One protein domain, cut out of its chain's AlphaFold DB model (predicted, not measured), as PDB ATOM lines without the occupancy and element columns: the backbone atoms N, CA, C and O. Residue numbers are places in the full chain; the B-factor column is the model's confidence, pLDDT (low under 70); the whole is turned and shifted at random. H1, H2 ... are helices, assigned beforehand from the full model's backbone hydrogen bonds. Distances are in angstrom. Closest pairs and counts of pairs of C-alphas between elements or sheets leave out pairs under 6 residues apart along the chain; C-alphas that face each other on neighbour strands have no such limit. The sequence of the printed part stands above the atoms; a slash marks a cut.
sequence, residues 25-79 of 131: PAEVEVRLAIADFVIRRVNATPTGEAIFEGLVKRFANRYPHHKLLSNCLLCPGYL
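AT A GLANCE: This is residues 25 to 79 of the 131 residues of an uncharacterized protein of Pseudomonas tolaasii (UniProt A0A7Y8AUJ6). Begin at residue 25 and you see three helices strung out loosely with no shared core: the long H1 and then H2 make an open V at their joined ends, and H3 stands off beyond a link, touching neither. The printed part has 55 residues with three named helices, H1, H2, H3 in that order, and no named strand; it is all helix. It is loose, with a radius of gyration of the C-alphas of 13.8 A and spans of 33 by 31 by 26 A.

IN THESE COORDINATES: Find C-alpha 25 at (-91.170, 101.694, -25.867); from there H1 runs to residue 42, 25.8 A. H2 is residues 46 to 59, 20.1 A. H3, residues 66 to 74, ends at C-alpha 74 (-95.699, 98.528, 2.980).

HOW THE PARTS SIT: H1 and H2 are close but not clearly touching; their closest C-alphas, Val 42 and Gly 48, are 4.5 A apart. They run opposite ways at a steep tilt of 40 degrees. H3 is apart from H1 and from H2. Every O i to N i+4 pair is within hydrogen-bond range in H3, 13 of 14 in H1 and 9 of 10 in H2.

THE WHOLE: The farthest C-alphas, Ala 26 and Gly 77, are 35.8 A apart. The printed part has no cut and no long link. Confidence is low at residues 58 to 79.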
ATOM      1  N   PRO A  25     -92.129 102.259 -26.822       86.62
ATOM      2  CA  PRO A  25     -91.170 101.694 -25.867       86.62
ATOM      3  C   PRO A  25     -89.898 102.538 -25.689       86.62
ATOM      4  O   PRO A  25     -89.452 102.749 -24.567       86.62
ATOM      5  N   ALA A  26     -89.369 103.106 -26.777       87.94
ATOM      6  CA  ALA A  26     -88.194 103.976 -26.731       87.94
ATOM      7  C   ALA A  26     -88.436 105.267 -25.926       87.94
ATOM      8  O   ALA A  26     -87.571 105.711 -25.178       87.94
ATOM      9  N   GLU A  27     -89.624 105.861 -26.040       85.94
ATOM     10  CA  GLU A  27     -90.000 107.045 -25.259       85.94
ATOM     11  C   GLU A  27     -90.124 106.706 -23.768       85.94
ATOM     12  O   GLU A  27     -89.713 107.491 -22.912       85.94
ATOM     13  N   VAL A  28     -90.637 105.514 -23.439       84.31
ATOM     14  CA  VAL A  28     -90.674 105.020 -22.053       84.31
ATOM     15  C   VAL A  28     -89.259 104.889 -21.488       84.31
ATOM     16  O   VAL A  28     -89.000 105.389 -20.396       84.31
ATOM     17  N   GLU A  29     -88.330 104.285 -22.231       88.69
ATOM     18  CA  GLU A  29     -86.927 104.151 -21.813       88.69
ATOM     19  C   GLU A  29     -86.259 105.508 -21.570       88.69
ATOM     20  O   GLU A  29     -85.602 105.704 -20.546       88.69
ATOM     21  N   VAL A  30     -86.470 106.474 -22.469       91.12
ATOM     22  CA  VAL A  30     -85.935 107.834 -22.319       91.12
ATOM     23  C   VAL A  30     -86.496 108.500 -21.063       91.12
ATOM     24  O   VAL A  30     -85.735 109.063 -20.271       91.12
ATOM     25  N   ARG A  31     -87.808 108.401 -20.825       86.81
ATOM     26  CA  ARG A  31     -88.441 108.955 -19.617       86.81
ATOM     27  C   ARG A  31     -87.922 108.298 -18.343       86.81
ATOM     28  O   ARG A  31     -87.651 109.011 -17.378       86.81
ATOM     29  N   LEU A  32     -87.732 106.978 -18.344       87.81
ATOM     30  CA  LEU A  32     -87.143 106.251 -17.216       87.81
ATOM     31  C   LEU A  32     -85.699 106.694 -16.953       87.81
ATOM     32  O   LEU A  32     -85.347 106.960 -15.805       87.81
ATOM     33  N   ALA A  33     -84.885 106.849 -17.999       88.00
ATOM     34  CA  ALA A  33     -83.503 107.308 -17.869       88.00
ATOM     35  C   ALA A  33     -83.415 108.736 -17.305       88.00
ATOM     36  O   ALA A  33     -82.576 109.021 -16.446       88.00
ATOM     37  N   ILE A  34     -84.302 109.633 -17.753       88.38
ATOM     38  CA  ILE A  34     -84.401 110.998 -17.225       88.38
ATOM     39  C   ILE A  34     -84.833 110.970 -15.757       88.38
ATOM     40  O   ILE A  34     -84.216 111.644 -14.930       88.38
ATOM     41  N   ALA A  35     -85.862 110.189 -15.423       86.00
ATOM     42  CA  ALA A  35     -86.356 110.073 -14.058       86.00
ATOM     43  C   ALA A  35     -85.266 109.556 -13.110       86.00
ATOM     44  O   ALA A  35     -84.997 110.195 -12.097       86.00
ATOM     45  N   ASP A  36     -84.582 108.467 -13.465       86.38
ATOM     46  CA  ASP A  36     -83.488 107.902 -12.671       86.38
ATOM     47  C   ASP A  36     -82.342 108.912 -12.472       86.38
ATOM     48  O   ASP A  36     -81.856 109.122 -11.356       86.38
ATOM     49  N   PHE A  37     -81.961 109.635 -13.528       88.25
ATOM     50  CA  PHE A  37     -80.953 110.690 -13.436       88.25
ATOM     51  C   PHE A  37     -81.350 111.826 -12.481       88.25
ATOM     52  O   PHE A  37     -80.521 112.289 -11.690       88.25
ATOM     53  N   VAL A  38     -82.601 112.285 -12.552       83.62
ATOM     54  CA  VAL A  38     -83.116 113.350 -11.683       83.62
ATOM     55  C   VAL A  38     -83.218 112.856 -10.243       83.62
ATOM     56  O   VAL A  38     -82.702 113.526  -9.347       83.62
ATOM     57  N   ILE A  39     -83.795 111.670 -10.018       85.25
ATOM     58  CA  ILE A  39     -83.961 111.062  -8.692       85.25
ATOM     59  C   ILE A  39     -82.606 110.935  -8.004       85.25
ATOM     60  O   ILE A  39     -82.454 111.425  -6.889       85.25
ATOM     61  N   ARG A  40     -81.586 110.391  -8.677       84.06
ATOM     62  CA  ARG A  40     -80.237 110.253  -8.100       84.06
ATOM     63  C   ARG A  40     -79.623 111.576  -7.634       84.06
ATOM     64  O   ARG A  40     -78.781 111.564  -6.743       84.06
ATOM     65  N   ARG A  41     -80.029 112.710  -8.212       83.94
ATOM     66  CA  ARG A  41     -79.530 114.042  -7.833       83.94
ATOM     67  C   ARG A  41     -80.312 114.707  -6.717       83.94
ATOM     68  O   ARG A  41     -79.733 115.504  -5.985       83.94
ATOM     69  N   VAL A  42     -81.607 114.427  -6.622       84.56
ATOM     70  CA  VAL A  42     -82.484 115.061  -5.629       84.56
ATOM     71  C   VAL A  42     -82.768 114.155  -4.430       84.56
ATOM     72  O   VAL A  42     -83.313 114.631  -3.436       84.56
ATOM     73  N   ASN A  43     -82.381 112.878  -4.485       81.38
ATOM     74  CA  ASN A  43     -82.604 111.917  -3.410       81.38
ATOM     75  C   ASN A  43     -81.985 112.394  -2.087       81.38
ATOM     76  O   ASN A  43     -80.866 112.906  -2.067       81.38
ATOM     77  N   ALA A  44     -82.722 112.213  -0.990       80.62
ATOM     78  CA  ALA A  44     -82.342 112.639   0.358       80.62
ATOM     79  C   ALA A  44     -81.993 114.139   0.496       80.62
ATOM     80  O   ALA A  44     -81.288 114.534   1.424       80.62
ATOM     81  N   THR A  45     -82.494 114.988  -0.408       86.75
ATOM     82  CA  THR A  45     -82.381 116.449  -0.291       86.75
ATOM     83  C   THR A  45     -83.734 117.071   0.071       86.75
ATOM     84  O   THR A  45     -84.764 116.566  -0.382       86.75
ATOM     85  N   PRO A  46     -83.764 118.211   0.792       86.25
ATOM     86  CA  PRO A  46     -85.011 118.937   1.066       86.25
ATOM     87  C   PRO A  46     -85.756 119.351  -0.214       86.25
ATOM     88  O   PRO A  46     -86.982 119.382  -0.268       86.25
ATOM     89  N   THR A  47     -85.007 119.634  -1.285       85.56
ATOM     90  CA  THR A  47     -85.571 119.914  -2.611       85.56
ATOM     91  C   THR A  47     -86.263 118.684  -3.195       85.56
ATOM     92  O   THR A  47     -87.342 118.803  -3.769       85.56
ATOM     93  N   GLY A  48     -85.666 117.499  -3.040       83.06
ATOM     94  CA  GLY A  48     -86.260 116.234  -3.465       83.06
ATOM     95  C   GLY A  48     -87.543 115.903  -2.715       83.06
ATOM     96  O   GLY A  48     -88.511 115.490  -3.345       83.06
ATOM     97  N   GLU A  49     -87.581 116.158  -1.406       83.00
ATOM     98  CA  GLU A  49     -88.787 116.002  -0.586       83.00
ATOM     99  C   GLU A  49     -89.926 116.907  -1.089       83.00
ATOM    100  O   GLU A  49     -91.028 116.429  -1.344       83.00
ATOM    101  N   ALA A  50     -89.643 118.186  -1.363       85.00
ATOM    102  CA  ALA A  50     -90.634 119.112  -1.916       85.00
ATOM    103  C   ALA A  50     -91.135 118.700  -3.317       85.00
ATOM    104  O   ALA A  50     -92.326 118.836  -3.618       85.00
ATOM    105  N   ILE A  51     -90.243 118.186  -4.174       82.38
ATOM    106  CA  ILE A  51     -90.605 117.643  -5.493       82.38
ATOM    107  C   ILE A  51     -91.514 116.421  -5.326       82.38
ATOM    108  O   ILE A  51     -92.555 116.342  -5.982       82.38
ATOM    109  N   PHE A  52     -91.149 115.489  -4.445       81.19
ATOM    110  CA  PHE A  52     -91.915 114.275  -4.189       81.19
ATOM    111  C   PHE A  52     -93.313 114.594  -3.646       81.19
ATOM    112  O   PHE A  52     -94.300 114.120  -4.202       81.19
ATOM    113  N   GLU A  53     -93.424 115.478  -2.656       80.25
ATOM    114  CA  GLU A  53     -94.709 115.939  -2.112       80.25
ATOM    115  C   GLU A  53     -95.605 116.592  -3.179       80.25
ATOM    116  O   GLU A  53     -96.817 116.359  -3.238       80.25
ATOM    117  N   GLY A  54     -95.014 117.386  -4.077       82.25
ATOM    118  CA  GLY A  54     -95.725 117.959  -5.219       82.25
ATOM    119  C   GLY A  54     -96.239 116.895  -6.195       82.25
ATOM    120  O   GLY A  54     -97.367 117.001  -6.688       82.25
ATOM    121  N   LEU A  55     -95.440 115.856  -6.451       78.19
ATOM    122  CA  LEU A  55     -95.811 114.727  -7.304       78.19
ATOM    123  C   LEU A  55     -96.913 113.871  -6.667       78.19
ATOM    124  O   LEU A  55     -97.908 113.584  -7.331       78.19
ATOM    125  N   VAL A  56     -96.802 113.530  -5.382       76.00
ATOM    126  CA  VAL A  56     -97.802 112.737  -4.644       76.00
ATOM    127  C   VAL A  56     -99.189 113.366  -4.751       76.00
ATOM    128  O   VAL A  56    -100.152 112.670  -5.067       76.00
ATOM    129  N   LYS A  57     -99.304 114.691  -4.597       75.69
ATOM    130  CA  LYS A  57    -100.582 115.410  -4.753       75.69
ATOM    131  C   LYS A  57    -101.180 115.291  -6.152       75.69
ATOM    132  O   LYS A  57    -102.398 115.283  -6.291       75.69
ATOM    133  N   ARG A  58    -100.343 115.197  -7.191       67.50
ATOM    134  CA  ARG A  58    -100.804 114.986  -8.572       67.50
ATOM    135  C   ARG A  58    -101.270 113.553  -8.803       67.50
ATOM    136  O   ARG A  58    -102.153 113.358  -9.635       67.50
ATOM    137  N   PHE A  59    -100.702 112.580  -8.093       66.06
ATOM    138  CA  PHE A  59    -101.077 111.168  -8.190       66.06
ATOM    139  C   PHE A  59    -102.238 110.777  -7.273       66.06
ATOM    140  O   PHE A  59    -102.946 109.809  -7.570       66.06
ATOM    141  N   ALA A  60    -102.474 111.542  -6.205       57.06
ATOM    142  CA  ALA A  60    -103.633 111.390  -5.344       57.06
ATOM    143  C   ALA A  60    -104.907 111.416  -6.207       57.06
ATOM    144  O   ALA A  60    -105.184 112.386  -6.906       57.06
ATOM    145  N   ASN A  61    -105.662 110.317  -6.169       55.69
ATOM    146  CA  ASN A  61    -106.912 110.085  -6.911       55.69
ATOM    147  C   ASN A  61    -106.792 109.745  -8.410       55.69
ATOM    148  O   ASN A  61    -107.820 109.460  -9.018       55.69
ATOM    149  N   ARG A  62    -105.591 109.705  -9.014       57.59
ATOM    150  CA  ARG A  62    -105.433 109.325 -10.440       57.59
ATOM    151  C   ARG A  62    -105.210 107.837 -10.694       57.59
ATOM    152  O   ARG A  62    -105.482 107.366 -11.790       57.59
ATOM    153  N   TYR A  63    -104.745 107.092  -9.696       54.69
ATOM    154  CA  TYR A  63    -104.464 105.663  -9.846       54.69
ATOM    155  C   TYR A  63    -105.138 104.875  -8.724       54.69
ATOM    156  O   TYR A  63    -104.544 104.733  -7.661       54.69
ATOM    157  N   PRO A  64    -106.354 104.333  -8.909       56.75
ATOM    158  CA  PRO A  64    -107.056 103.552  -7.880       56.75
ATOM    159  C   PRO A  64    -106.198 102.415  -7.298       56.75
ATOM    160  O   PRO A  64    -106.271 102.103  -6.113       56.75
ATOM    161  N   HIS A  65    -105.304 101.864  -8.120       54.31
ATOM    162  CA  HIS A  65    -104.443 100.730  -7.792       54.31
ATOM    163  C   HIS A  65    -103.150 101.094  -7.044       54.31
ATOM    164  O   HIS A  65    -102.443 100.192  -6.596       54.31
ATOM    165  N   HIS A  66    -102.837 102.385  -6.845       56.34
ATOM    166  CA  HIS A  66    -101.651 102.775  -6.069       56.34
ATOM    167  C   HIS A  66    -101.778 102.383  -4.596       56.34
ATOM    168  O   HIS A  66    -100.773 102.061  -3.983       56.34
ATOM    169  N   LYS A  67    -102.996 102.324  -4.035       54.38
ATOM    170  CA  LYS A  67    -103.213 101.824  -2.669       54.38
ATOM    171  C   LYS A  67    -102.883 100.339  -2.547       54.38
ATOM    172  O   LYS A  67    -102.306  99.934  -1.550       54.38
ATOM    173  N   LEU A  68    -103.194  99.544  -3.574       52.62
ATOM    174  CA  LEU A  68    -102.861  98.120  -3.612       52.62
ATOM    175  C   LEU A  68    -101.342  97.921  -3.706       52.62
ATOM    176  O   LEU A  68    -100.781  97.170  -2.920       52.62
ATOM    177  N   LEU A  69    -100.670  98.656  -4.600       54.38
ATOM    178  CA  LEU A  69     -99.208  98.623  -4.727       54.38
ATOM    179  C   LEU A  69     -98.506  99.135  -3.464       54.38
ATOM    180  O   LEU A  69     -97.567  98.503  -2.992       54.38
ATOM    181  N   SER A  70     -98.980 100.234  -2.875       54.38
ATOM    182  CA  SER A  70     -98.473 100.741  -1.599       54.38
ATOM    183  C   SER A  70     -98.707  99.743  -0.470       54.38
ATOM    184  O   SER A  70     -97.803  99.542   0.325       54.38
ATOM    185  N   ASN A  71     -99.852  99.058  -0.418       49.78
ATOM    186  CA  ASN A  71    -100.095  98.003   0.567       49.78
ATOM    187  C   ASN A  71     -99.175  96.794   0.352       49.78
ATOM    188  O   ASN A  71     -98.670  96.265   1.333       49.78
ATOM    189  N   CYS A  72     -98.890  96.393  -0.891       50.81
ATOM    190  CA  CYS A  72     -97.921  95.330  -1.179       50.81
ATOM    191  C   CYS A  72     -96.482  95.726  -0.806       50.81
ATOM    192  O   CYS A  72     -95.721  94.883  -0.346       50.81
ATOM    193  N   LEU A  73     -96.109  96.999  -0.982       55.47
ATOM    194  CA  LEU A  73     -94.779  97.517  -0.639       55.47
ATOM    195  C   LEU A  73     -94.610  97.816   0.861       55.47
ATOM    196  O   LEU A  73     -93.493  97.774   1.366       55.47
ATOM    197  N   LEU A  74     -95.699  98.146   1.563       53.03
ATOM    198  CA  LEU A  74     -95.699  98.528   2.980       53.03
ATOM    199  C   LEU A  74     -96.156  97.400   3.918       53.03
ATOM    200  O   LEU A  74     -95.992  97.545   5.127       53.03
ATOM    201  N   CYS A  75     -96.714  96.290   3.412       43.91
ATOM    202  CA  CYS A  75     -96.972  95.094   4.216       43.91
ATOM    203  C   CYS A  75     -95.665  94.318   4.439       43.91
ATOM    204  O   CYS A  75     -95.161  93.700   3.500       43.91
ATOM    205  N   PRO A  76     -95.154  94.240   5.683       47.56
ATOM    206  CA  PRO A  76     -93.934  93.492   5.993       47.56
ATOM    207  C   PRO A  76     -94.083  91.980   5.774       47.56
ATOM    208  O   PRO A  76     -93.090  91.268   5.752       47.56
ATOM    209  N   GLY A  77     -95.314  91.480   5.617       47.22
ATOM    210  CA  GLY A  77     -95.606  90.056   5.437       47.22
ATOM    211  C   GLY A  77     -95.572  89.556   3.991       47.22
ATOM    212  O   GLY A  77     -95.829  88.381   3.777       47.22
ATOM    213  N   TYR A  78     -95.302  90.414   2.999       47.66
ATOM    214  CA  TYR A  78     -95.272  89.994   1.587       47.66
ATOM    215  C   TYR A  78     -93.851  89.868   1.008       47.66
ATOM    216  O   TYR A  78     -93.675  89.367  -0.098       47.66
ATOM    217  N   LEU A  79     -92.830  90.320   1.745       47.22
ATOM    218  CA  LEU A  79     -91.428  90.339   1.300       47.22
ATOM    219  C   LEU A  79     -90.439  89.817   2.354       47.22
ATOM    220  O   LEU A  79     -89.248  90.112   2.270       47.22
TER     221      LEU A  79